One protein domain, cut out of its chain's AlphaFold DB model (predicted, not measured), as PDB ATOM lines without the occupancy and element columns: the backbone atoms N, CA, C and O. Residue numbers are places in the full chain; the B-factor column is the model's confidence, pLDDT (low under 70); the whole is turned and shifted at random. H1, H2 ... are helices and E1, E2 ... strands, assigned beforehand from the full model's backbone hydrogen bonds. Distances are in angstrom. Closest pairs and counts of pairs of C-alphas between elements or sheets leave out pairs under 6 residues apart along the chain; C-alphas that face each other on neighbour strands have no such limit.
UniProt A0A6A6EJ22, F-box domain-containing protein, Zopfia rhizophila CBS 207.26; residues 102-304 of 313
ATOM      1  N   LYS A 102     177.272 108.925 261.804       76.44
ATOM      2  CA  LYS A 102     176.331 110.011 262.129       76.44
ATOM      3  C   LYS A 102     175.172 109.549 263.011       76.44
ATOM      4  O   LYS A 102     174.484 110.380 263.604       76.44
ATOM      5  N   LYS A 103     174.910 108.241 263.037       79.31
ATOM      6  CA  LYS A 103     173.845 107.607 263.821       79.31
ATOM      7  C   LYS A 103     174.389 106.826 265.016       79.31
ATOM      8  O   LYS A 103     173.601 106.423 265.865       79.31
ATOM      9  N   CYS A 104     175.699 106.606 265.080       81.06
ATOM     10  CA  CYS A 104     176.339 106.008 266.240       81.06
ATOM     11  C   CYS A 104     176.390 107.013 267.393       81.06
ATOM     12  O   CYS A 104     176.434 108.223 267.175       81.06
ATOM     13  N   THR A 105     176.399 106.519 268.625       79.12
ATOM     14  CA  THR A 105     176.537 107.377 269.805       79.12
ATOM     15  C   THR A 105     177.368 106.695 270.881       79.12
ATOM     16  O   THR A 105     177.366 105.467 270.987       79.12
ATOM     17  N   ILE A 106     178.092 107.491 271.666       76.81
ATOM     18  CA  ILE A 106     178.762 107.043 272.887       76.81
ATOM     19  C   ILE A 106     178.125 107.760 274.052       76.81
ATOM     20  O   ILE A 106     178.006 108.984 274.033       76.81
ATOM     21  N   VAL A 107     177.783 106.997 275.081       75.44
ATOM     22  CA  VAL A 107     177.376 107.561 276.360       75.44
ATOM     23  C   VAL A 107     178.316 107.113 277.471       75.44
ATOM     24  O   VAL A 107     178.743 105.951 277.483       75.44
ATOM     25  N   PRO A 108     178.661 108.013 278.406       69.81
ATOM     26  CA  PRO A 108     179.308 107.605 279.637       69.81
ATOM     27  C   PRO A 108     178.372 106.677 280.405       69.81
ATOM     28  O   PRO A 108     177.175 106.944 280.523       69.81
ATOM     29  N   HIS A 109     178.915 105.571 280.899       66.75
ATOM     30  CA  HIS A 109     178.182 104.650 281.746       66.75
ATOM     31  C   HIS A 109     178.429 105.043 283.206       66.75
ATOM     32  O   HIS A 109     179.559 104.979 283.691       66.75
ATOM     33  N   SER A 110     177.380 105.486 283.902       60.56
ATOM     34  CA  SER A 110     177.438 105.661 285.351       60.56
ATOM     35  C   SER A 110     177.294 104.298 286.011       60.56
ATOM     36  O   SER A 110     176.239 103.671 285.912       60.56
ATOM     37  N   THR A 111     178.345 103.837 286.684       55.28
ATOM     38  CA  THR A 111     178.267 102.652 287.539       55.28
ATOM     39  C   THR A 111     177.203 102.872 288.604       55.28
ATOM     40  O   THR A 111     177.167 103.917 289.262       55.28
ATOM     41  N   LEU A 112     176.330 101.882 288.774       54.00
ATOM     42  CA  LEU A 112     175.384 101.868 289.878       54.00
ATOM     43  C   LEU A 112     176.154 101.778 291.214       54.00
ATOM     44  O   LEU A 112     177.261 101.236 291.239       54.00
ATOM     45  N   PRO A 113     175.586 102.262 292.335       44.38
ATOM     46  CA  PRO A 113     176.305 102.368 293.606       44.38
ATOM     47  C   PRO A 113     176.839 101.035 294.134       44.38
ATOM     48  O   PRO A 113     177.816 101.021 294.859       44.38
ATOM     49  N   TRP A 114     176.223  99.908 293.781       47.53
ATOM     50  CA  TRP A 114     176.568  98.588 294.310       47.53
ATOM     51  C   TRP A 114     177.857  97.996 293.722       47.53
ATOM     52  O   TRP A 114     178.368  97.018 294.265       47.53
ATOM     53  N   ASP A 115     178.440  98.624 292.699       46.50
ATOM     54  CA  ASP A 115     179.759  98.268 292.165       46.50
ATOM     55  C   ASP A 115     180.865  99.110 292.842       46.50
ATOM     56  O   ASP A 115     181.658  99.809 292.210       46.50
ATOM     57  N   TYR A 116     180.895  99.080 294.182       43.41
ATOM     58  CA  TYR A 116     181.773  99.904 295.037       43.41
ATOM     59  C   TYR A 116     183.282  99.675 294.825       43.41
ATOM     60  O   TYR A 116     184.096 100.423 295.365       43.41
ATOM     61  N   ASN A 117     183.677  98.665 294.045       42.38
ATOM     62  CA  ASN A 117     185.073  98.249 293.918       42.38
ATOM     63  C   ASN A 117     185.770  98.682 292.624       42.38
ATOM     64  O   ASN A 117     186.962  98.403 292.482       42.38
ATOM     65  N   GLN A 118     185.107  99.363 291.684       45.62
ATOM     66  CA  GLN A 118     185.753  99.728 290.419       45.62
ATOM     67  C   GLN A 118     185.514 101.197 290.049       45.62
ATOM     68  O   GLN A 118     184.473 101.567 289.523       45.62
ATOM     69  N   GLN A 119     186.548 102.033 290.223       46.41
ATOM     70  CA  GLN A 119     186.692 103.360 289.585       46.41
ATOM     71  C   GLN A 119     186.874 103.253 288.055       46.41
ATOM     72  O   GLN A 119     187.625 104.010 287.434       46.41
ATOM     73  N   ASN A 120     186.245 102.268 287.427       52.88
ATOM     74  CA  ASN A 120     186.342 102.062 286.001       52.88
ATOM     75  C   ASN A 120     185.285 102.942 285.340       52.88
ATOM     76  O   ASN A 120     184.087 102.749 285.493       52.88
ATOM     77  N   PHE A 121     185.744 103.956 284.610       55.72
ATOM     78  CA  PHE A 121     184.886 104.676 283.683       55.72
ATOM     79  C   PHE A 121     184.559 103.733 282.529       55.72
ATOM     80  O   PHE A 121     185.411 103.448 281.686       55.72
ATOM     81  N   TYR A 122     183.330 103.236 282.507       68.69
ATOM     82  CA  TYR A 122     182.813 102.460 281.394       68.69
ATOM     83  C   TYR A 122     182.166 103.421 280.392       68.69
ATOM     84  O   TYR A 122     181.548 104.421 280.767       68.69
ATOM     85  N   LEU A 123     182.293 103.137 279.101       75.75
ATOM     86  CA  LEU A 123     181.529 103.838 278.068       75.75
ATOM     87  C   LEU A 123     180.636 102.828 277.358       75.75
ATOM     88  O   LEU A 123     181.047 101.694 277.124       75.75
ATOM     89  N   THR A 124     179.432 103.233 276.977       81.06
ATOM     90  CA  THR A 124     178.580 102.428 276.097       81.06
ATOM     91  C   THR A 124     178.637 103.019 274.699       81.06
ATOM     92  O   THR A 124     178.248 104.169 274.498       81.06
ATOM     93  N   PHE A 125     179.107 102.240 273.727       84.50
ATOM     94  CA  PHE A 125     179.056 102.601 272.314       84.50
ATOM     95  C   PHE A 125     177.916 101.875 271.612       84.50
ATOM     96  O   PHE A 125     177.814 100.647 271.646       84.50
ATOM     97  N   ILE A 126     177.081 102.653 270.939       88.19
ATOM     98  CA  ILE A 126     175.971 102.176 270.129       88.19
ATOM     99  C   ILE A 126     176.373 102.335 268.668       88.19
ATOM    100  O   ILE A 126     176.393 103.439 268.125       88.19
ATOM    101  N   GLU A 127     176.693 101.209 268.044       88.81
ATOM    102  CA  GLU A 127     177.033 101.099 266.632       88.81
ATOM    103  C   GLU A 127     175.753 100.887 265.820       88.81
ATOM    104  O   GLU A 127     175.034  99.905 266.021       88.81
ATOM    105  N   VAL A 128     175.488 101.774 264.865       89.75
ATOM    106  CA  VAL A 128     174.376 101.647 263.918       89.75
ATOM    107  C   VAL A 128     174.915 101.224 262.555       89.75
ATOM    108  O   VAL A 128     175.745 101.914 261.957       89.75
ATOM    109  N   ARG A 129     174.423 100.095 262.038       90.56
ATOM    110  CA  ARG A 129     174.750  99.580 260.703       90.56
ATOM    111  C   ARG A 129     173.577  99.840 259.760       90.56
ATOM    112  O   ARG A 129     172.546  99.175 259.821       90.56
ATOM    113  N   SER A 130     173.727 100.838 258.890       84.94
ATOM    114  CA  SER A 130     172.637 101.323 258.026       84.94
ATOM    115  C   SER A 130     172.251 100.359 256.895       84.94
ATOM    116  O   SER A 130     171.153 100.466 256.356       84.94
ATOM    117  N   GLU A 131     173.121  99.417 256.519       85.38
ATOM    118  CA  GLU A 131     172.847  98.454 255.441       85.38
ATOM    119  C   GLU A 131     171.753  97.448 255.821       85.38
ATOM    120  O   GLU A 131     170.840  97.210 255.032       85.38
ATOM    121  N   ASP A 132     171.838  96.902 257.036       88.00
ATOM    122  CA  ASP A 132     170.973  95.837 257.550       88.00
ATOM    123  C   ASP A 132     170.075  96.303 258.709       88.00
ATOM    124  O   ASP A 132     169.379  95.486 259.310       88.00
ATOM    125  N   ALA A 133     170.087  97.603 259.027       91.56
ATOM    126  CA  ALA A 133     169.382  98.200 260.161       91.56
ATOM    127  C   ALA A 133     169.632  97.455 261.485       91.56
ATOM    128  O   ALA A 133     168.719  97.266 262.291       91.56
ATOM    129  N   THR A 134     170.883  97.035 261.703       93.50
ATOM    130  CA  THR A 134     171.320  96.383 262.939       93.50
ATOM    131  C   THR A 134     171.963  97.386 263.886       93.50
ATOM    132  O   THR A 134     172.753  98.237 263.473       93.50
ATOM    133  N   ILE A 135     171.668  97.245 265.174       93.62
ATOM    134  CA  ILE A 135     172.330  97.982 266.251       93.62
ATOM    135  C   ILE A 135     173.184  97.012 267.044       93.62
ATOM    136  O   ILE A 135     172.712  95.952 267.455       93.62
ATOM    137  N   ARG A 136     174.441  97.378 267.276       91.88
ATOM    138  CA  ARG A 136     175.343  96.654 268.169       91.88
ATOM    139  C   ARG A 136     175.697  97.550 269.339       91.88
ATOM    140  O   ARG A 136     176.098  98.694 269.147       91.88
ATOM    141  N   ILE A 137     175.528  97.032 270.543       90.06
ATOM    142  CA  ILE A 137     175.780  97.766 271.777       90.06
ATOM    143  C   ILE A 137     177.004  97.147 272.421       90.06
ATOM    144  O   ILE A 137     177.034  95.944 272.701       90.06
ATOM    145  N   HIS A 138     178.015  97.978 272.615       86.56
ATOM    146  CA  HIS A 138     179.310  97.568 273.111       86.56
ATOM    147  C   HIS A 138     179.636  98.309 274.392       86.56
ATOM    148  O   HIS A 138     179.474  99.527 274.468       86.56
ATOM    149  N   PHE A 139     180.138  97.576 275.373       83.56
ATOM    150  CA  PHE A 139     180.722  98.156 276.570       83.56
ATOM    151  C   PHE A 139     182.210  98.331 276.347       83.56
ATOM    152  O   PHE A 139     182.908  97.415 275.920       83.56
ATOM    153  N   VAL A 140     182.684  99.542 276.571       77.62
ATOM    154  CA  VAL A 140     184.075  99.913 276.402       77.62
ATOM    155  C   VAL A 140     184.702  99.920 277.781       77.62
ATOM    156  O   VAL A 140     184.432 100.797 278.602       77.62
ATOM    157  N   GLU A 141     185.544  98.923 278.008       75.19
ATOM    158  CA  GLU A 141     186.248  98.706 279.262       75.19
ATOM    159  C   GLU A 141     187.730  99.011 279.089       75.19
ATOM    160  O   GLU A 141     188.327  98.732 278.043       75.19
ATOM    161  N   LYS A 142     188.337  99.581 280.128       70.38
ATOM    162  CA  LYS A 142     189.787  99.725 280.197       70.38
ATOM    163  C   LYS A 142     190.383  98.377 280.601       70.38
ATOM    164  O   LYS A 142     190.074  97.856 281.667       70.38
ATOM    165  N   ASN A 143     191.229  97.805 279.755       69.00
ATOM    166  CA  ASN A 143     191.928  96.564 280.076       69.00
ATOM    167  C   ASN A 143     193.094  96.817 281.060       69.00
ATOM    168  O   ASN A 143     193.447  97.959 281.364       69.00
ATOM    169  N   HIS A 144     193.745  95.742 281.517       69.31
ATOM    170  CA  HIS A 144     194.900  95.828 282.424       69.31
ATOM    171  C   HIS A 144     196.092  96.615 281.848       69.31
ATOM    172  O   HIS A 144     196.897  97.139 282.610       69.31
ATOM    173  N   THR A 145     196.204  96.733 280.519       67.00
ATOM    174  CA  THR A 145     197.248  97.529 279.850       67.00
ATOM    175  C   THR A 145     196.843  98.994 279.656       67.00
ATOM    176  O   THR A 145     197.590  99.787 279.086       67.00
ATOM    177  N   GLY A 146     195.661  99.380 280.137       64.69
ATOM    178  CA  GLY A 146     195.125 100.729 280.064       64.69
ATOM    179  C   GLY A 146     194.496 101.114 278.724       64.69
ATOM    180  O   GLY A 146     194.086 102.270 278.574       64.69
ATOM    181  N   GLU A 147     194.406 100.189 277.771       67.25
ATOM    182  CA  GLU A 147     193.706 100.357 276.496       67.25
ATOM    183  C   GLU A 147     192.196 100.197 276.682       67.25
ATOM    184  O   GLU A 147     191.731  99.324 277.413       67.25
ATOM    185  N   TYR A 148     191.420 100.999 275.960       71.06
ATOM    186  CA  TYR A 148     189.973 100.838 275.899       71.06
ATOM    187  C   TYR A 148     189.617  99.791 274.849       71.06
ATOM    188  O   TYR A 148     189.905  99.981 273.664       71.06
ATOM    189  N   ARG A 149     188.993  98.690 275.277       70.88
ATOM    190  CA  ARG A 149     188.543  97.625 274.381       70.88
ATOM    191  C   ARG A 149     187.026  97.511 274.398       70.88
ATOM    192  O   ARG A 149     186.438  97.341 275.464       70.88
ATOM    193  N   PRO A 150     186.387  97.583 273.225       76.56
ATOM    194  CA  PRO A 150     184.962  97.361 273.129       76.56
ATOM    195  C   PRO A 150     184.631  95.876 273.217       76.56
ATOM    196  O   PRO A 150     185.237  95.037 272.547       76.56
ATOM    197  N   ARG A 151     183.626  95.558 274.019       82.25
ATOM    198  CA  ARG A 151     183.048  94.233 274.152       82.25
ATOM    199  C   ARG A 151     181.598  94.298 273.712       82.25
ATOM    200  O   ARG A 151     180.786  94.977 274.335       82.25
ATOM    201  N   LEU A 152     181.274  93.576 272.644       86.12
ATOM    202  CA  LEU A 152     179.896  93.432 272.192       86.12
ATOM    203  C   LEU A 152     179.076  92.741 273.283       86.12
ATOM    204  O   LEU A 152     179.423  91.639 273.707       86.12
ATOM    205  N   GLN A 153     177.988  93.377 273.701       88.62
ATOM    206  CA  GLN A 153     177.094  92.830 274.717       88.62
ATOM    207  C   GLN A 153     175.714  92.524 274.144       88.62
ATOM    208  O   GLN A 153     175.132  91.486 274.446       88.62
ATOM    209  N   HIS A 154     175.201  93.399 273.275       91.25
ATOM    210  CA  HIS A 154     173.870  93.231 272.707       91.25
ATOM    211  C   HIS A 154     173.835  93.492 271.205       91.25
ATOM    212  O   HIS A 154     174.560  94.339 270.678       91.25
ATOM    213  N   VAL A 155     172.929  92.788 270.525       93.25
ATOM    214  CA  VAL A 155     172.628  92.976 269.105       93.25
ATOM    215  C   VAL A 155     171.119  93.088 268.938       93.25
ATOM    216  O   VAL A 155     170.380  92.210 269.375       93.25
ATOM    217  N   ILE A 156     170.666  94.153 268.284       94.94
ATOM    218  CA  ILE A 156     169.279  94.324 267.849       94.94
ATOM    219  C   ILE A 156     169.291  94.244 266.329       94.94
ATOM    220  O   ILE A 156     169.750  95.164 265.653       94.94
ATOM    221  N   SER A 157     168.844  93.109 265.800       93.12
ATOM    222  CA  SER A 157     168.808  92.843 264.364       93.12
ATOM    223  C   SER A 157     167.467  93.249 263.760       93.12
ATOM    224  O   SER A 157     166.424  93.101 264.392       93.12
ATOM    225  N   SER A 158     167.469  93.684 262.501       90.75
ATOM    226  CA  SER A 158     166.237  93.985 261.766       90.75
ATOM    227  C   SER A 158     165.299  92.784 261.597       90.75
ATOM    228  O   SER A 158     164.101  92.981 261.403       90.75
ATOM    229  N   HIS A 159     165.789  91.548 261.754       89.06
ATOM    230  CA  HIS A 159     164.965  90.336 261.695       89.06
ATOM    231  C   HIS A 159     163.858  90.285 262.759       89.06
ATOM    232  O   HIS A 159     162.863  89.597 262.554       89.06
ATOM    233  N   CYS A 160     163.983  91.024 263.867       87.38
ATOM    234  CA  CYS A 160     162.935  91.099 264.888       87.38
ATOM    235  C   CYS A 160     161.914  92.224 264.643       87.38
ATOM    236  O   CYS A 160     161.014  92.406 265.459       87.38
ATOM    237  N   LEU A 161     162.055  93.017 263.576       90.31
ATOM    238  CA  LEU A 161     161.173  94.151 263.278       90.31
ATOM    239  C   LEU A 161     159.834  93.791 262.612       90.31
ATOM    240  O   LEU A 161     158.873  94.505 262.899       90.31
ATOM    241  N   PRO A 162     159.691  92.725 261.795       89.75
ATOM    242  CA  PRO A 162     158.418  92.410 261.139       89.75
ATOM    243  C   PRO A 162     157.221  92.312 262.092       89.75
ATOM    244  O   PRO A 162     156.154  92.829 261.785       89.75
ATOM    245  N   GLN A 163     157.406  91.761 263.297       88.69
ATOM    246  CA  GLN A 163     156.340  91.672 264.308       88.69
ATOM    247  C   GLN A 163     155.828  93.040 264.796       88.69
ATOM    248  O   GLN A 163     154.705  93.147 265.278       88.69
ATOM    249  N   TYR A 164     156.640  94.093 264.679       89.00
ATOM    250  CA  TYR A 164     156.267  95.450 265.080       89.00
ATOM    251  C   TYR A 164     155.770  96.286 263.908       89.00
ATOM    252  O   TYR A 164     155.116  97.298 264.133       89.00
ATOM    253  N   PHE A 165     156.049  95.868 262.675       86.81
ATOM    254  CA  PHE A 165     155.636  96.522 261.440       86.81
ATOM    255  C   PHE A 165     154.679  95.594 260.681       86.81
ATOM    256  O   PHE A 165     155.115  94.951 259.726       86.81
ATOM    257  N   PRO A 166     153.399  95.495 261.093       76.31
ATOM    258  CA  PRO A 166     152.439  94.640 260.410       76.31
ATOM    259  C   PRO A 166     152.233  95.175 258.992       76.31
ATOM    260  O   PRO A 166     151.620  96.221 258.786       76.31
ATOM    261  N   ILE A 167     152.811  94.484 258.016       74.19
ATOM    262  CA  ILE A 167     152.724  94.829 256.600       74.19
ATOM    263  C   ILE A 167     151.937  93.712 255.933       74.19
ATOM    264  O   ILE A 167     152.244  92.534 256.100       74.19
ATOM    265  N   ALA A 168     150.864  94.087 255.242       66.25
ATOM    266  CA  ALA A 168     149.999  93.131 254.572       66.25
ATOM    267  C   ALA A 168     150.672  92.607 253.290       66.25
ATOM    268  O   ALA A 168     151.081  93.393 252.432       66.25
ATOM    269  N   GLY A 169     150.734  91.281 253.148       68.25
ATOM    270  CA  GLY A 169     151.252  90.592 251.960       68.25
ATOM    271  C   GLY A 169     152.769  90.360 251.952       68.25
ATOM    272  O   GLY A 169     153.490  90.745 252.867       68.25
ATOM    273  N   GLU A 170     153.260  89.724 250.886       68.94
ATOM    274  CA  GLU A 170     154.675  89.362 250.682       68.94
ATOM    275  C   GLU A 170     155.519  90.544 250.166       68.94
ATOM    276  O   GLU A 170     156.271  90.438 249.197       68.94
ATOM    277  N   GLN A 171     155.367  91.724 250.767       75.62
ATOM    278  CA  GLN A 171     156.143  92.895 250.358       75.62
ATOM    279  C   GLN A 171     157.526  92.879 251.010       75.62
ATOM    280  O   GLN A 171     157.657  92.691 252.218       75.62
ATOM    281  N   PHE A 172     158.573  93.127 250.220       79.62
ATOM    282  CA  PHE A 172     159.921  93.309 250.754       79.62
ATOM    283  C   PHE A 172     160.030  94.661 251.463       79.62
ATOM    284  O   PHE A 172     159.900  95.723 250.853       79.62
ATOM    285  N   VAL A 173     160.302  94.609 252.764       86.19
ATOM    286  CA  VAL A 173     160.386  95.784 253.631       86.19
ATOM    287  C   VAL A 173     161.841  96.065 253.941       86.19
ATOM    288  O   VAL A 173     162.535  95.224 254.512       86.19
ATOM    289  N   ARG A 174     162.306  97.266 253.605       89.12
ATOM    290  CA  ARG A 174     163.629  97.723 254.027       89.12
ATOM    291  C   ARG A 174     163.491  98.624 255.242       89.12
ATOM    292  O   ARG A 174     162.902  99.698 255.156       89.12
ATOM    293  N   TYR A 175     164.069  98.203 256.359       91.50
ATOM    294  CA  TYR A 175     164.126  99.022 257.563       91.50
ATOM    295  C   TYR A 175     165.313  99.982 257.512       91.50
ATOM    296  O   TYR A 175     166.385  99.654 257.007       91.50
ATOM    297  N   GLU A 176     165.117 101.174 258.056       92.19
ATOM    298  CA  GLU A 176     166.139 102.191 258.241       92.19
ATOM    299  C   GLU A 176     166.088 102.679 259.691       92.19
ATOM    300  O   GLU A 176     165.024 103.028 260.202       92.19
ATOM    301  N   ILE A 177     167.242 102.734 260.357       94.00
ATOM    302  CA  ILE A 177     167.379 103.395 261.658       94.00
ATOM    303  C   ILE A 177     167.607 104.880 261.402       94.00
ATOM    304  O   ILE A 177     168.552 105.242 260.705       94.00
ATOM    305  N   LEU A 178     166.765 105.743 261.959       92.31
ATOM    306  CA  LEU A 178     166.891 107.193 261.811       92.31
ATOM    307  C   LEU A 178     167.689 107.809 262.954       92.31
ATOM    308  O   LEU A 178     168.584 108.622 262.723       92.31
ATOM    309  N   LYS A 179     167.342 107.432 264.187       93.38
ATOM    310  CA  LYS A 179     167.935 107.950 265.420       93.38
ATOM    311  C   LYS A 179     167.928 106.877 266.499       93.38
ATOM    312  O   LYS A 179     167.023 106.045 266.546       93.38
ATOM    313  N   VAL A 180     168.916 106.953 267.379       94.25
ATOM    314  CA  VAL A 180     169.031 106.139 268.587       94.25
ATOM    315  C   VAL A 180     169.257 107.061 269.776       94.25
ATOM    316  O   VAL A 180     169.893 108.105 269.640       94.25
ATOM    317  N   ALA A 181     168.730 106.681 270.929       92.75
ATOM    318  CA  ALA A 181     169.024 107.325 272.198       92.75
ATOM    319  C   ALA A 181     169.032 106.277 273.293       92.75
ATOM    320  O   ALA A 181     168.231 105.348 273.269       92.75
ATOM    321  N   ILE A 182     169.918 106.445 274.260       90.69
ATOM    322  CA  ILE A 182     170.019 105.568 275.417       90.69
ATOM    323  C   ILE A 182     169.737 106.368 276.676       90.69
ATOM    324  O   ILE A 182     170.096 107.541 276.782       90.69
ATOM    325  N   TYR A 183     169.053 105.714 277.597       88.75
ATOM    326  CA  TYR A 183     168.803 106.180 278.938       88.75
ATOM    327  C   TYR A 183     169.632 105.320 279.875       88.75
ATOM    328  O   TYR A 183     169.428 104.104 279.960       88.75
ATOM    329  N   GLU A 184     170.583 105.974 280.532       83.38
ATOM    330  CA  GLU A 184     171.294 105.408 281.663       83.38
ATOM    331  C   GLU A 184     170.598 105.921 282.933       83.38
ATOM    332  O   GLU A 184     170.501 107.140 283.110       83.38
ATOM    333  N   PRO A 185     170.067 105.026 283.774       77.19
ATOM    334  CA  PRO A 185     169.405 105.413 285.008       77.19
ATOM    335  C   PRO A 185     170.401 106.072 285.963       77.19
ATOM    336  O   PRO A 185     171.500 105.561 286.188       77.19
ATOM    337  N   SER A 186     170.023 107.213 286.531       73.50
ATOM    338  CA  SER A 186     170.821 107.860 287.566       73.50
ATOM    339  C   SER A 186     170.569 107.220 288.932       73.50
ATOM    340  O   SER A 186     169.569 106.540 289.142       73.50
ATOM    341  N   ILE A 187     171.459 107.484 289.894       69.62
ATOM    342  CA  ILE A 187     171.306 106.993 291.274       69.62
ATOM    343  C   ILE A 187     169.961 107.426 291.873       69.62
ATOM    344  O   ILE A 187     169.291 106.632 292.516       69.62
ATOM    345  N   LYS A 188     169.537 108.661 291.588       69.19
ATOM    346  CA  LYS A 188     168.260 109.204 292.065       69.19
ATOM    347  C   LYS A 188     167.061 108.445 291.500       69.19
ATOM    348  O   LYS A 188     166.088 108.228 292.205       69.19
ATOM    349  N   ASP A 189     167.161 107.985 290.254       67.75
ATOM    350  CA  ASP A 189     166.087 107.226 289.609       67.75
ATOM    351  C   ASP A 189     165.909 105.829 290.241       67.75
ATOM    352  O   ASP A 189     164.837 105.239 290.120       67.75
ATOM    353  N   LEU A 190     166.943 105.294 290.911       69.06
ATOM    354  CA  LEU A 190     166.873 104.022 291.648       69.06
ATOM    355  C   LEU A 190     166.187 104.174 293.009       69.06
ATOM    356  O   LEU A 190     165.613 103.209 293.499       69.06
ATOM    357  N   GLU A 191     166.299 105.346 293.639       70.00
ATOM    358  CA  GLU A 191     165.740 105.605 294.973       70.00
ATOM    359  C   GLU A 191     164.225 105.857 294.916       70.00
ATOM    360  O   GLU A 191     163.506 105.489 295.841       70.00
ATOM    361  N   ASP A 192     163.742 106.432 293.812       65.00
ATOM    362  CA  ASP A 192     162.345 106.843 293.637       65.00
ATOM    363  C   ASP A 192     161.432 105.753 293.022       65.00
ATOM    364  O   ASP A 192     160.237 105.990 292.833       65.00
ATOM    365  N   SER A 193     161.958 104.569 292.677       62.53
ATOM    366  CA  SER A 193     161.222 103.529 291.938       62.53
ATOM    367  C   SER A 193     161.334 102.145 292.585       62.53
ATOM    368  O   SER A 193     162.431 101.615 292.738       62.53
ATOM    369  N   ASP A 194     160.187 101.512 292.869       61.03
ATOM    370  CA  ASP A 194     160.112 100.120 293.356       61.03
ATOM    371  C   ASP A 194     160.660  99.102 292.334       61.03
ATOM    372  O   ASP A 194     161.097  98.006 292.693       61.03
ATOM    373  N   GLU A 195     160.669  99.455 291.044       61.97
ATOM    374  CA  GLU A 195     161.360  98.699 290.000       61.97
ATOM    375  C   GLU A 195     162.716  99.345 289.711       61.97
ATOM    376  O   GLU A 195     162.771 100.524 289.362       61.97
ATOM    377  N   LEU A 196     163.807  98.572 289.780       58.44
ATOM    378  CA  LEU A 196     165.131  99.048 289.373       58.44
ATOM    379  C   LEU A 196     165.051  99.577 287.929       58.44
ATOM    380  O   LEU A 196     164.773  98.787 287.018       58.44
ATOM    381  N   PRO A 197     165.274 100.881 287.671       66.81
ATOM    382  CA  PRO A 197     165.291 101.400 286.319       66.81
ATOM    383  C   PRO A 197     166.385 100.683 285.528       66.81
ATOM    384  O   PRO A 197     167.578 100.808 285.780       66.81
ATOM    385  N   PHE A 198     165.960  99.868 284.572       76.94
ATOM    386  CA  PHE A 198     166.866  99.204 283.651       76.94
ATOM    387  C   PHE A 198     167.330 100.194 282.587       76.94
ATOM    388  O   PHE A 198     166.592 101.109 282.216       76.94
ATOM    389  N   ARG A 199     168.514  99.961 282.014       86.25
ATOM    390  CA  ARG A 199     168.957 100.711 280.834       86.25
ATOM    391  C   ARG A 199     167.972 100.535 279.695       86.25
ATOM    392  O   ARG A 199     167.543  99.415 279.391       86.25
ATOM    393  N   GLN A 200     167.653 101.642 279.036       91.38
ATOM    394  CA  GLN A 200     166.726 101.639 277.912       91.38
ATOM    395  C   GLN A 200     167.372 102.236 276.674       91.38
ATOM    396  O   GLN A 200     168.050 103.253 276.742       91.38
ATOM    397  N   LEU A 201     167.115 101.626 275.526       94.69
ATOM    398  CA  LEU A 201     167.480 102.140 274.218       94.69
ATOM    399  C   LEU A 201     166.204 102.458 273.440       94.69
ATOM    400  O   LEU A 201     165.415 101.568 273.142       94.69
ATOM    401  N   ALA A 202     166.016 103.714 273.072       95.94
ATOM    402  CA  ALA A 202     164.995 104.138 272.130       95.94
ATOM    403  C   ALA A 202     165.581 104.160 270.717       95.94
ATOM    404  O   ALA A 202     166.636 104.747 270.473       95.94
ATOM    405  N   VAL A 203     164.874 103.543 269.776       96.69
ATOM    406  CA  VAL A 203     165.277 103.463 268.374       96.69
ATOM    407  C   VAL A 203     164.124 103.901 267.491       96.69
ATOM    408  O   VAL A 203     163.042 103.311 267.513       96.69
ATOM    409  N   LEU A 204     164.362 104.941 266.700       95.25
ATOM    410  CA  LEU A 204     163.421 105.418 265.701       95.25
ATOM    411  C   LEU A 204     163.688 104.715 264.370       95.25
ATOM    412  O   LEU A 204     164.702 104.976 263.720       95.25
ATOM    413  N   TYR A 205     162.760 103.860 263.960       94.38
ATOM    414  CA  TYR A 205     162.802 103.115 262.709       94.38
ATOM    415  C   TYR A 205     161.868 103.717 261.658       94.38
ATOM    416  O   TYR A 205     160.792 104.234 261.965       94.38
ATOM    417  N   ARG A 206     162.257 103.564 260.394       91.62
ATOM    418  CA  ARG A 206     161.431 103.802 259.210       91.62
ATOM    419  C   ARG A 206     161.385 102.531 258.375       91.62
ATOM    420  O   ARG A 206     162.428 101.952 258.088       91.62
ATOM    421  N   ALA A 207     160.192 102.115 257.978       89.81
ATOM    422  CA  ALA A 207     160.000 101.057 257.000       89.81
ATOM    423  C   ALA A 207     159.780 101.681 255.619       89.81
ATOM    424  O   ALA A 207     158.864 102.482 255.422       89.81
ATOM    425  N   ASN A 208     160.633 101.305 254.672       85.75
ATOM    426  CA  ASN A 208     160.529 101.681 253.272       85.75
ATOM    427  C   ASN A 208     159.974 100.485 252.491       85.75
ATOM    428  O   ASN A 208     160.613  99.432 252.410       85.75
ATOM    429  N   LEU A 209     158.776 100.659 251.937       81.75
ATOM    430  CA  LEU A 209     158.103  99.683 251.083       81.75
ATOM    431  C   LEU A 209     158.559  99.925 249.641       81.75
ATOM    432  O   LEU A 209     158.415 101.033 249.125       81.75
ATOM    433  N   THR A 210     159.150  98.922 248.995       70.44
ATOM    434  CA  THR A 210     159.756  99.069 247.657       70.44
ATOM    435  C   THR A 210     158.741  99.203 246.521       70.44
ATOM    436  O   THR A 210     159.115  99.631 245.433       70.44
ATOM    437  N   THR A 211     157.469  98.863 246.748       64.38
ATOM    438  CA  THR A 211     156.481  98.657 245.676       64.38
ATOM    439  C   THR A 211     155.318  99.654 245.655       64.38
ATOM    440  O   THR A 211     154.551  99.640 244.694       64.38
ATOM    441  N   SER A 212     155.151 100.540 246.648       56.94
ATOM    442  CA  SER A 212     153.974 101.422 246.694       56.94
ATOM    443  C   SER A 212     154.236 102.817 246.109       56.94
ATOM    444  O   SER A 212     154.992 103.627 246.639       56.94
ATOM    445  N   ILE A 213     153.509 103.133 245.032       56.28
ATOM    446  CA  ILE A 213     153.422 104.468 244.404       56.28
ATOM    447  C   ILE A 213     152.897 105.518 245.413       56.28
ATOM    448  O   ILE A 213     153.229 106.701 245.338       56.28
ATOM    449  N   CYS A 214     152.152 105.080 246.432       49.53
ATOM    450  CA  CYS A 214     151.844 105.866 247.623       49.53
ATOM    451  C   CYS A 214     152.899 105.618 248.709       49.53
ATOM    452  O   CYS A 214     152.849 104.627 249.437       49.53
ATOM    453  N   SER A 215     153.851 106.537 248.841       53.44
ATOM    454  CA  SER A 215     154.936 106.476 249.825       53.44
ATOM    455  C   SER A 215     154.447 106.858 251.235       53.44
ATOM    456  O   SER A 215     154.828 107.905 251.778       53.44
ATOM    457  N   SER A 216     153.553 106.063 251.821       59.44
ATOM    458  CA  SER A 216     153.310 106.176 253.258       59.44
ATOM    459  C   SER A 216     154.549 105.628 253.970       59.44
ATOM    460  O   SER A 216     154.836 104.435 253.942       59.44
ATOM    461  N   THR A 217     155.375 106.523 254.512       71.44
ATOM    462  CA  THR A 217     156.551 106.131 255.289       71.44
ATOM    463  C   THR A 217     156.073 105.733 256.672       71.44
ATOM    464  O   THR A 217     155.757 106.601 257.488       71.44
ATOM    465  N   LEU A 218     155.998 104.429 256.931       86.38
ATOM    466  CA  LEU A 218     155.629 103.940 258.249       86.38
ATOM    467  C   LEU A 218     156.835 104.087 259.176       86.38
ATOM    468  O   LEU A 218     157.892 103.493 258.949       86.38
ATOM    469  N   MET A 219     156.693 104.917 260.203       90.81
ATOM    470  CA  MET A 219     157.717 105.105 261.220       90.81
ATOM    471  C   MET A 219     157.224 104.550 262.546       90.81
ATOM    472  O   MET A 219     156.056 104.707 262.902       90.81
ATOM    473  N   LYS A 220     158.133 103.913 263.279       92.94
ATOM    474  CA  LYS A 220     157.874 103.457 264.641       92.94
ATOM    475  C   LYS A 220     159.055 103.761 265.528       92.94
ATOM    476  O   LYS A 220     160.209 103.583 265.141       92.94
ATOM    477  N   LEU A 221     158.746 104.181 266.741       95.12
ATOM    478  CA  LEU A 221     159.716 104.306 267.808       95.12
ATOM    479  C   LEU A 221     159.592 103.081 268.706       95.12
ATOM    480  O   LEU A 221     158.521 102.808 269.242       95.12
ATOM    481  N   ILE A 222     160.682 102.339 268.864       95.75
ATOM    482  CA  ILE A 222     160.723 101.126 269.677       95.75
ATOM    483  C   ILE A 222     161.690 101.361 270.832       95.75
ATOM    484  O   ILE A 222     162.829 101.774 270.620       95.75
ATOM    485  N   MET A 223     161.228 101.114 272.054       95.31
ATOM    486  CA  MET A 223     162.045 101.165 273.259       95.31
ATOM    487  C   MET A 223     162.397  99.754 273.707       95.31
ATOM    488  O   MET A 223     161.512  98.935 273.973       95.31
ATOM    489  N   PHE A 224     163.691  99.502 273.825       94.69
ATOM    490  CA  PHE A 224     164.271  98.258 274.296       94.69
ATOM    491  C   PHE A 224     164.794  98.437 275.715       94.69
ATOM    492  O   PHE A 224     165.515  99.391 275.986       94.69
ATOM    493  N   ARG A 225     164.491  97.497 276.601       92.94
ATOM    494  CA  ARG A 225     165.224  97.274 277.845       92.94
ATOM    495  C   ARG A 225     166.444  96.423 277.542       92.94
ATOM    496  O   ARG A 225     166.305  95.390 276.887       92.94
ATOM    497  N   LEU A 226     167.611  96.847 278.006       90.44
ATOM    498  CA  LEU A 226     168.854  96.096 277.855       90.44
ATOM    499  C   LEU A 226     169.057  95.235 279.098       90.44
ATOM    500  O   LEU A 226     169.400  95.738 280.163       90.44
ATOM    501  N   ASP A 227     168.756  93.951 278.958       86.31
ATOM    502  CA  ASP A 227     168.834  92.966 280.030       86.31
ATOM    503  C   ASP A 227     170.123  92.149 279.874       86.31
ATOM    504  O   ASP A 227     170.418  91.674 278.774       86.31
ATOM    505  N   ALA A 228     170.908  92.010 280.942       82.31
ATOM    506  CA  ALA A 228     172.197  91.321 280.881       82.31
ATOM    507  C   ALA A 228     172.038  89.820 280.592       82.31
ATOM    508  O   ALA A 228     172.847  89.260 279.853       82.31
ATOM    509  N   ASP A 229     170.977  89.203 281.116       84.25
ATOM    510  CA  ASP A 229     170.765  87.756 281.037       84.25
ATOM    511  C   ASP A 229     169.978  87.366 279.786       84.25
ATOM    512  O   ASP A 229     170.232  86.338 279.159       84.25
ATOM    513  N   PHE A 230     169.017  88.206 279.397       85.56
ATOM    514  CA  PHE A 230     168.087  87.893 278.311       85.56
ATOM    515  C   PHE A 230     168.318  88.693 277.028       85.56
ATOM    516  O   PHE A 230     167.685  88.410 276.008       85.56
ATOM    517  N   GLY A 231     169.189  89.697 277.066       87.88
ATOM    518  CA  GLY A 231     169.425  90.609 275.957       87.88
ATOM    519  C   GLY A 231     168.330  91.673 275.778       87.88
ATOM    520  O   GLY A 231     167.506  91.910 276.664       87.88
ATOM    521  N   PRO A 232     168.319  92.370 274.627       92.25
ATOM    522  CA  PRO A 232     167.364  93.440 274.359       92.25
ATOM    523  C   PRO A 232     165.919  92.938 274.310       92.25
ATOM    524  O   PRO A 232     165.578  92.065 273.513       92.25
ATOM    525  N   ARG A 233     165.038  93.544 275.108       93.12
ATOM    526  CA  ARG A 233     163.599  93.239 275.145       93.12
ATOM    527  C   ARG A 233     162.777  94.471 274.824       93.12
ATOM    528  O   ARG A 233     162.993  95.519 275.421       93.12
ATOM    529  N   VAL A 234     161.805  94.365 273.925       93.81
ATOM    530  CA  VAL A 234     160.912  95.493 273.622       93.81
ATOM    531  C   VAL A 234     159.949  95.727 274.780       93.81
ATOM    532  O   VAL A 234     159.217  94.825 275.174       93.81
ATOM    533  N   VAL A 235     159.939  96.952 275.307       92.12
ATOM    534  CA  VAL A 235     159.050  97.368 276.406       92.12
ATOM    535  C   VAL A 235     157.912  98.235 275.890       92.12
ATOM    536  O   VAL A 235     156.776  98.131 276.354       92.12
ATOM    537  N   ARG A 236     158.206  99.123 274.934       92.00
ATOM    538  CA  ARG A 236     157.225 100.057 274.371       92.00
ATOM    539  C   ARG A 236     157.443 100.224 272.878       92.00
ATOM    540  O   ARG A 236     158.573 100.243 272.399       92.00
ATOM    541  N   THR A 237     156.343 100.397 272.164       92.94
ATOM    542  CA  THR A 237     156.309 100.755 270.749       92.94
ATOM    543  C   THR A 237     155.379 101.944 270.582       92.94
ATOM    544  O   THR A 237     154.330 101.979 271.227       92.94
ATOM    545  N   PHE A 238     155.753 102.885 269.723       91.75
ATOM    546  CA  PHE A 238     154.940 104.047 269.387       91.75
ATOM    547  C   PHE A 238     154.807 104.164 267.877       91.75
ATOM    548  O   PHE A 238     155.813 104.144 267.156       91.75
ATOM    549  N   ASP A 239     153.570 104.316 267.423       88.62
ATOM    550  CA  ASP A 239     153.259 104.512 266.015       88.62
ATOM    551  C   ASP A 239     153.398 105.979 265.650       88.62
ATOM    552  O   ASP A 239     152.952 106.871 266.375       88.62
ATOM    553  N   MET A 240     154.069 106.239 264.530       85.69
ATOM    554  CA  MET A 240     154.458 107.589 264.162       85.69
ATOM    555  C   MET A 240     153.942 107.952 262.781       85.69
ATOM    556  O   MET A 240     154.365 107.400 261.764       85.69
ATOM    557  N   THR A 241     153.077 108.957 262.741       73.56
ATOM    558  CA  THR A 241     152.650 109.606 261.506       73.56
ATOM    559  C   THR A 241     153.637 110.725 261.176       73.56
ATOM    560  O   THR A 241     153.532 111.856 261.643       73.56
ATOM    561  N   GLY A 242     154.670 110.400 260.399       66.12
ATOM    562  CA  GLY A 242     155.575 111.420 259.875       66.12
ATOM    563  C   GLY A 242     154.946 112.183 258.726       66.12
ATOM    564  O   GLY A 242     154.523 111.576 257.745       66.12
ATOM    565  N   SER A 243     154.964 113.512 258.796       72.06
ATOM    566  CA  SER A 243     154.849 114.312 257.579       72.06
ATOM    567  C   SER A 243     156.148 114.191 256.783       72.06
ATOM    568  O   SER A 243     157.231 114.284 257.356       72.06
ATOM    569  N   LYS A 244     156.067 114.055 255.454       71.81
ATOM    570  CA  LYS A 244     157.253 114.093 254.574       71.81
ATOM    571  C   LYS A 244     158.080 115.375 254.737       71.81
ATOM    572  O   LYS A 244     159.265 115.377 254.431       71.81
ATOM    573  N   ALA A 245     157.447 116.458 255.192       78.06
ATOM    574  CA  ALA A 245     158.079 117.754 255.412       78.06
ATOM    575  C   ALA A 245     158.730 117.890 256.802       78.06
ATOM    576  O   ALA A 245     159.185 118.982 257.150       78.06
ATOM    577  N   GLU A 246     158.733 116.831 257.617       84.88
ATOM    578  CA  GLU A 246     159.343 116.810 258.944       84.88
ATOM    579  C   GLU A 246     160.461 115.769 259.029       84.88
ATOM    580  O   GLU A 246     160.292 114.593 258.710       84.88
ATOM    581  N   GLU A 247     161.614 116.202 259.521       88.62
ATOM    582  CA  GLU A 247     162.789 115.371 259.739       88.62
ATOM    583  C   GLU A 247     163.068 115.253 261.240       88.62
ATOM    584  O   GLU A 247     163.150 116.260 261.944       88.62
ATOM    585  N   ALA A 248     163.238 114.028 261.747       89.75
ATOM    586  CA  ALA A 248     163.673 113.800 263.122       89.75
ATOM    587  C   ALA A 248     165.176 114.094 263.252       89.75
ATOM    588  O   ALA A 248     166.014 113.345 262.746       89.75
ATOM    589  N   VAL A 249     165.524 115.177 263.945       90.38
ATOM    590  CA  VAL A 249     166.913 115.651 264.062       90.38
ATOM    591  C   VAL A 249     167.601 115.085 265.298       90.38
ATOM    592  O   VAL A 249     168.788 114.758 265.246       90.38
ATOM    593  N   ALA A 250     166.855 114.924 266.391       90.62
ATOM    594  CA  ALA A 250     167.357 114.368 267.641       90.62
ATOM    595  C   ALA A 250     166.303 113.489 268.318       90.62
ATOM    596  O   ALA A 250     165.101 113.737 268.199       90.62
ATOM    597  N   LEU A 251     166.783 112.479 269.037       93.44
ATOM    598  CA  LEU A 251     166.010 111.604 269.907       93.44
ATOM    599  C   LEU A 251     166.702 111.610 271.271       93.44
ATOM    600  O   LEU A 251     167.928 111.561 271.340       93.44
ATOM    601  N   ALA A 252     165.918 111.679 272.334       93.38
ATOM    602  CA  ALA A 252     166.367 111.567 273.714       93.38
ATOM    603  C   ALA A 252     165.329 110.781 274.522       93.38
ATOM    604  O   ALA A 252     164.214 110.545 274.052       93.38
ATOM    605  N   ILE A 253     165.682 110.391 275.741       91.69
ATOM    606  CA  ILE A 253     164.764 109.800 276.715       91.69
ATOM    607  C   ILE A 253     164.807 110.696 277.956       91.69
ATOM    608  O   ILE A 253     165.888 111.061 278.412       91.69
ATOM    609  N   SER A 254     163.645 111.125 278.450       89.31
ATOM    610  CA  SER A 254     163.534 111.937 279.666       89.31
ATOM    611  C   SER A 254     163.865 111.120 280.917       89.31
ATOM    612  O   SER A 254     163.834 109.894 280.885       89.31
ATOM    613  N   SER A 255     164.082 111.795 282.050       83.75
ATOM    614  CA  SER A 255     164.212 111.143 283.365       83.75
ATOM    615  C   SER A 255     163.003 110.268 283.715       83.75
ATOM    616  O   SER A 255     163.142 109.200 284.284       83.75
ATOM    617  N   SER A 256     161.806 110.656 283.270       83.75
ATOM    618  CA  SER A 256     160.585 109.850 283.395       83.75
ATOM    619  C   SER A 256     160.480 108.678 282.402       83.75
ATOM    620  O   SER A 256     159.388 108.145 282.186       83.75
ATOM    621  N   CYS A 257     161.581 108.286 281.751       86.06
ATOM    622  CA  CYS A 257     161.633 107.223 280.743       86.06
ATOM    623  C   CYS A 257     160.651 107.432 279.571       86.06
ATOM    624  O   CYS A 257     160.109 106.469 279.013       86.06
ATOM    625  N   LEU A 258     160.377 108.688 279.203       89.94
ATOM    626  CA  LEU A 258     159.551 109.025 278.045       89.94
ATOM    627  C   LEU A 258     160.453 109.465 276.898       89.94
ATOM    628  O   LEU A 258     161.316 110.325 277.088       89.94
ATOM    629  N   PRO A 259     160.276 108.927 275.688       92.75
ATOM    630  CA  PRO A 259     161.099 109.359 274.587       92.75
ATOM    631  C   PRO A 259     160.634 110.721 274.062       92.75
ATOM    632  O   PRO A 259     159.440 111.033 273.983       92.75
ATOM    633  N   VAL A 260     161.615 111.533 273.688       93.50
ATOM    634  CA  VAL A 260     161.459 112.906 273.222       93.50
ATOM    635  C   VAL A 260     162.136 113.032 271.865       93.50
ATOM    636  O   VAL A 260     163.317 112.721 271.729       93.50
ATOM    637  N   ILE A 261     161.400 113.501 270.859       93.50
ATOM    638  CA  ILE A 261     161.932 113.721 269.509       93.50
ATOM    639  C   ILE A 261     161.854 115.201 269.159       93.50
ATOM    640  O   ILE A 261     160.813 115.845 269.326       93.50
ATOM    641  N   LEU A 262     162.964 115.721 268.640       92.38
ATOM    642  CA  LEU A 262     163.040 117.028 268.006       92.38
ATOM    643  C   LEU A 262     162.867 116.861 266.496       92.38
ATOM    644  O   LEU A 262     163.715 116.266 265.828       92.38
ATOM    645  N   TYR A 263     161.795 117.432 265.965       90.50
ATOM    646  CA  TYR A 263     161.545 117.530 264.535       90.50
ATOM    647  C   TYR A 263     161.982 118.881 263.997       90.50
ATOM    648  O   TYR A 263     161.786 119.909 264.648       90.50
ATOM    649  N   ARG A 264     162.502 118.874 262.776       89.69
ATOM    650  CA  ARG A 264     162.732 120.054 261.949       89.69
ATOM    651  C   ARG A 264     161.808 119.996 260.747       89.69
ATOM    652  O   ARG A 264     161.753 118.978 260.064       89.69
ATOM    653  N   SER A 265     161.097 121.084 260.489       87.38
ATOM    654  CA  SER A 265     160.196 121.221 259.350       87.38
ATOM    655  C   SER A 265     160.608 122.379 258.453       87.38
ATOM    656  O   SER A 265     160.915 123.470 258.941       87.38
ATOM    657  N   TYR A 266     160.536 122.145 257.145       78.44
ATOM    658  CA  TYR A 266     160.667 123.163 256.108       78.44
ATOM    659  C   TYR A 266     159.281 123.381 255.509       78.44
ATOM    660  O   TYR A 266     158.809 122.573 254.714       78.44
ATOM    661  N   ARG A 267     158.568 124.418 255.963       65.06
ATOM    662  CA  ARG A 267     157.165 124.596 255.558       65.06
ATOM    663  C   ARG A 267     156.993 125.091 254.121       65.06
ATOM    664  O   ARG A 267     155.918 124.873 253.589       65.06
ATOM    665  N   HIS A 268     158.008 125.676 253.484       60.16
ATOM    666  CA  HIS A 268     157.972 126.086 252.075       60.16
ATOM    667  C   HIS A 268     159.392 126.167 251.505       60.16
ATOM    668  O   HIS A 268     160.314 126.523 252.236       60.16
ATOM    669  N   ILE A 269     159.544 125.885 250.205       58.72
ATOM    670  CA  ILE A 269     160.806 126.028 249.450       58.72
ATOM    671  C   ILE A 269     161.352 127.467 249.555       58.72
ATOM    672  O   ILE A 269     162.561 127.662 249.598       58.72
ATOM    673  N   ASP A 270     160.460 128.449 249.714       59.78
ATOM    674  CA  ASP A 270     160.799 129.877 249.720       59.78
ATOM    675  C   ASP A 270     161.023 130.476 251.120       59.78
ATOM    676  O   ASP A 270     161.314 131.665 251.245       59.78
ATOM    677  N   SER A 271     160.883 129.692 252.197       60.41
ATOM    678  CA  SER A 271     161.141 130.185 253.555       60.41
ATOM    679  C   SER A 271     162.434 129.585 254.112       60.41
ATOM    680  O   SER A 271     162.465 128.389 254.412       60.41
ATOM    681  N   PRO A 272     163.489 130.392 254.339       64.88
ATOM    682  CA  PRO A 272     164.754 129.907 254.896       64.88
ATOM    683  C   PRO A 272     164.659 129.545 256.390       64.88
ATOM    684  O   PRO A 272     165.642 129.111 256.990       64.88
ATOM    685  N   ILE A 273     163.496 129.735 257.024       75.38
ATOM    686  CA  ILE A 273     163.327 129.562 258.467       75.38
ATOM    687  C   ILE A 273     162.896 128.126 258.769       75.38
ATOM    688  O   ILE A 273     161.733 127.746 258.606       75.38
ATOM    689  N   ALA A 274     163.844 127.337 259.272       79.81
ATOM    690  CA  ALA A 274     163.565 126.023 259.833       79.81
ATOM    691  C   ALA A 274     162.694 126.153 261.095       79.81
ATOM    692  O   ALA A 274     163.008 126.909 262.018       79.81
ATOM    693  N   ARG A 275     161.598 125.393 261.154       84.81
ATOM    694  CA  ARG A 275     160.742 125.308 262.345       84.81
ATOM    695  C   ARG A 275     161.076 124.063 263.143       84.81
ATOM    696  O   ARG A 275     161.158 122.980 262.568       84.81
ATOM    697  N   TYR A 276     161.205 124.210 264.456       86.88
ATOM    698  CA  TYR A 276     161.522 123.105 265.350       86.88
ATOM    699  C   TYR A 276     160.329 122.752 266.237       86.88
ATOM    700  O   TYR A 276     159.684 123.633 266.811       86.88
ATOM    701  N   ARG A 277     160.032 121.456 266.354       87.81
ATOM    702  CA  ARG A 277     158.927 120.922 267.161       87.81
ATOM    703  C   ARG A 277     159.438 119.813 268.068       87.81
ATOM    704  O   ARG A 277     159.982 118.826 267.586       87.81
ATOM    705  N   ILE A 278     159.230 119.960 269.373       88.88
ATOM    706  CA  ILE A 278     159.566 118.930 270.361       88.88
ATOM    707  C   ILE A 278     158.303 118.142 270.687       88.88
ATOM    708  O   ILE A 278     157.270 118.717 271.045       88.88
ATOM    709  N   THR A 279     158.398 116.822 270.575       89.44
ATOM    710  CA  THR A 279     157.294 115.901 270.848       89.44
ATOM    711  C   THR A 279     157.723 114.887 271.894       89.44
ATOM    712  O   THR A 279     158.760 114.249 271.740       89.44
ATOM    713  N   THR A 280     156.937 114.753 272.962       90.19
ATOM    714  CA  THR A 280     157.109 113.702 273.973       90.19
ATOM    715  C   THR A 280     156.049 112.635 273.754       90.19
ATOM    716  O   THR A 280     154.870 112.968 273.612       90.19
ATOM    717  N   PHE A 281     156.462 111.370 273.727       87.06
ATOM    718  CA  PHE A 281     155.559 110.244 273.505       87.06
ATOM    719  C   PHE A 281     155.244 109.547 274.816       87.06
ATOM    720  O   PHE A 281     156.129 109.296 275.637       87.06
ATOM    721  N   ARG A 282     153.973 109.207 274.997       87.69
ATOM    722  CA  ARG A 282     153.490 108.416 276.123       87.69
ATOM    723  C   ARG A 282     152.467 107.418 275.602       87.69
ATOM    724  O   ARG A 282     151.671 107.756 274.735       87.69
ATOM    725  N   ASN A 283     152.499 106.196 276.124       78.56
ATOM    726  CA  ASN A 283     151.402 105.266 275.902       78.56
ATOM    727  C   ASN A 283     150.327 105.587 276.926       78.56
ATOM    728  O   ASN A 283     150.596 105.553 278.128       78.56
ATOM    729  N   GLU A 284     149.144 105.920 276.440       76.12
ATOM    730  CA  GLU A 284     147.954 106.008 277.269       76.12
ATOM    731  C   GLU A 284     147.176 104.714 277.063       76.12
ATOM    732  O   GLU A 284     147.007 104.227 275.939       76.12
ATOM    733  N   PHE A 285     146.816 104.093 278.180       67.62
ATOM    734  CA  PHE A 285     145.925 102.952 278.156       67.62
ATOM    735  C   PHE A 285     144.514 103.510 278.049       67.62
ATOM    736  O   PHE A 285     144.087 104.265 278.920       67.62
ATOM    737  N   ASP A 286     143.828 103.195 276.958       63.25
ATOM    738  CA  ASP A 286     142.422 103.537 276.826       63.25
ATOM    739  C   ASP A 286     141.604 102.408 277.446       63.25
ATOM    740  O   ASP A 286     141.497 101.311 276.892       63.25
ATOM    741  N   GLU A 287     141.050 102.686 278.622       64.44
ATOM    742  CA  GLU A 287     140.227 101.744 279.378       64.44
ATOM    743  C   GLU A 287     138.979 101.307 278.594       64.44
ATOM    744  O   GLU A 287     138.506 100.187 278.786       64.44
ATOM    745  N   CYS A 288     138.480 102.131 277.664       57.22
ATOM    746  CA  CYS A 288     137.281 101.833 276.883       57.22
ATOM    747  C   CYS A 288     137.549 100.857 275.730       57.22
ATOM    748  O   CYS A 288     136.713 100.002 275.443       57.22
ATOM    749  N   THR A 289     138.695 100.975 275.051       59.53
ATOM    750  CA  THR A 289     139.053 100.084 273.929       59.53
ATOM    751  C   THR A 289     139.948  98.919 274.346       59.53
ATOM    752  O   THR A 289     140.229  98.051 273.519       59.53
ATOM    753  N   LEU A 290     140.422  98.902 275.602       53.72
ATOM    754  CA  LEU A 290     141.495  98.023 276.098       53.72
ATOM    755  C   LEU A 290     142.761  98.076 275.214       53.72
ATOM    756  O   LEU A 290     143.619  97.190 275.258       53.72
ATOM    757  N   GLY A 291     142.874  99.123 274.391       44.53
ATOM    758  CA  GLY A 291     143.937  99.346 273.428       44.53
ATOM    759  C   GLY A 291     145.015 100.261 273.998       44.53
ATOM    760  O   GLY A 291     144.754 101.159 274.799       44.53
ATOM    761  N   LYS A 292     146.262 100.052 273.564       51.41
ATOM    762  CA  LYS A 292     147.355 100.996 273.823       51.41
ATOM    763  C   LYS A 292     147.398 102.011 272.692       51.41
ATOM    764  O   LYS A 292     147.725 101.643 271.565       51.41
ATOM    765  N   HIS A 293     147.140 103.276 273.002       57.12
ATOM    766  CA  HIS A 293     147.258 104.367 272.036       57.12
ATOM    767  C   HIS A 293     148.495 105.207 272.341       57.12
ATOM    768  O   HIS A 293     148.850 105.455 273.496       57.12
ATOM    769  N   SER A 294     149.186 105.640 271.287       60.28
ATOM    770  CA  SER A 294     150.309 106.570 271.411       60.28
ATOM    771  C   SER A 294     149.766 107.990 271.547       60.28
ATOM    772  O   SER A 294     149.307 108.577 270.568       60.28
ATOM    773  N   PHE A 295     149.824 108.555 272.751       56.06
ATOM    774  CA  PHE A 295     149.451 109.943 272.982       56.06
ATOM    775  C   PHE A 295     150.631 110.876 272.691       56.06
ATOM    776  O   PHE A 295     151.772 110.665 273.122       56.06
ATOM    777  N   LEU A 296     150.334 111.937 271.944       60.72
ATOM    778  CA  LEU A 296     151.285 112.923 271.448       60.72
ATOM    779  C   LEU A 296     151.112 114.234 272.216       60.72
ATOM    780  O   LEU A 296     150.285 115.072 271.853       60.72
ATOM    781  N   LYS A 297     151.942 114.470 273.238       63.94
ATOM    782  CA  LYS A 297     152.016 115.799 273.859       63.94
ATOM    783  C   LYS A 297     153.064 116.630 273.124       63.94
ATOM    784  O   LYS A 297     154.266 116.505 273.361       63.94
ATOM    785  N   SER A 298     152.603 117.468 272.198       61.94
ATOM    786  CA  SER A 298     153.463 118.422 271.492       61.94
ATOM    787  C   SER A 298     153.540 119.746 272.256       61.94
ATOM    788  O   SER A 298     152.530 120.252 272.748       61.94
ATOM    789  N   ARG A 299     154.748 120.303 272.394       53.88
ATOM    790  CA  ARG A 299     154.933 121.696 272.836       53.88
ATOM    791  C   ARG A 299     154.967 122.619 271.610       53.88
ATOM    792  O   ARG A 299     155.339 122.154 270.527       53.88
ATOM    793  N   PRO A 300     154.569 123.898 271.749       48.50
ATOM    794  CA  PRO A 300     154.496 124.818 270.622       48.50
ATOM    795  C   PRO A 300     155.849 124.984 269.919       48.50
ATOM    796  O   PRO A 300     156.916 124.879 270.520       48.50
ATOM    797  N   THR A 301     155.755 125.223 268.613       51.56
ATOM    798  CA  THR A 301     156.864 125.371 267.667       51.56
ATOM    799  C   THR A 301     157.812 126.493 268.092       51.56
ATOM    800  O   THR A 301     157.376 127.634 268.239       51.56
ATOM    801  N   LEU A 302     159.107 126.199 268.216       48.56
ATOM    802  CA  LEU A 302     160.139 127.227 268.346       48.56
ATOM    803  C   LEU A 302     160.607 127.615 266.937       48.56
ATOM    804  O   LEU A 302     161.155 126.795 266.194       48.56
ATOM    805  N   CYS A 303     160.358 128.865 266.551       44.25
ATOM    806  CA  CYS A 303     160.928 129.458 265.346       44.25
ATOM    807  C   CYS A 303     162.318 129.986 265.700       44.25
ATOM    808  O   CYS A 303     162.437 131.031 266.334       44.25
ATOM    809  N   ILE A 304     163.363 129.260 265.315       45.50
ATOM    810  CA  ILE A 304     164.733 129.751 265.450       45.50
ATOM    811  C   ILE A 304     165.066 130.443 264.128       45.50
ATOM    812  O   ILE A 304     165.261 129.775 263.113       45.50
TER     813      ILE A 304
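Overview. This is residues 102 to 304 of the 313 residues of the protein "F-box domain-containing protein" of Zopfia rhizophila CBS 207.26 (UniProt A0A6A6EJ22). Three twisted four-stranded sheets are stacked partly face to face: E5 to E8 form the middle layer, with E1 to E4 over one side and E9 to E12 over the other. The strands of the first two layers run at 23 degrees to each other, while those of the last two cross at 58 degrees; a small helix, H1, lies in the turn between E5 and E6. The 203 printed residues hold E1 to E5, then H1, then E6 to E12; each sheet is antiparallel with its strands in chain order, and the class is mostly strand. The whole is compact, with a radius of gyration of the C-alphas of 18.8 A and spans of 57 by 44 by 36 A.

Along the chain. E1, residues 105 to 109, begins at C-alpha 105 (176.537, 107.377, 269.805). E2 is residues 122 to 129, E3 134 to 142 and E4 148 to 156. E5, residues 173 to 183, is 28.6 A long and begins at C-alpha 173 (160.386, 95.784, 253.631). H1 is residues 187 to 191. E6, residues 200 to 209, is 28.2 A long; E7, 218 to 227, 27.7 A; E8, 231 to 241, 29.2 A. E9 is residues 246 to 253 and E10 259 to 265. E11, residues 275 to 286, is 31.9 A long. E12, residues 291 to 298, ends at C-alpha 298 (153.463, 118.422, 271.492).

Arrangement. E1 E2 E3 E4 is a meander, each strand the antiparallel neighbour of the one before; E6 E7 E8 and E9 E10 E11 E12 are others. N 107 and O 124 of the hairpin E1 and E2 are 2.9 A apart, within hydrogen-bond range. In the second sheet, N 176 of E5 and O 206 of E6 are within that range at 2.8 A. In the third, N 263 of E10 and O 277 of E11 are too, at 2.8 A. The three sheets form a stack of sheets, face to face in turn. The closest C-alphas of E4 and E8 are those of His 154 and Gly 231, 6.1 A apart. Those of E5 and E9 are Ala 181 and Ala 252, 5.2 A apart. E8 bends by 56 degrees at residue 235, and its closest C-alpha to E12 is that of Phe 238, 5.6 A from Ser 294. H1 is not on any of the three sheets, and its O i to N i+4 pair is within hydrogen-bond range.

Size, cuts and confidence. The C-alphas farthest apart, of Thr 145 and Cys 288, are 60.2 A apart. The printed part has no cut. The links E1 to E2 and E4 to E5 are long. Mean pLDDT of the printed part is 77.4; 66 residues are under 70, among them 108 to 122 and 285 to 304.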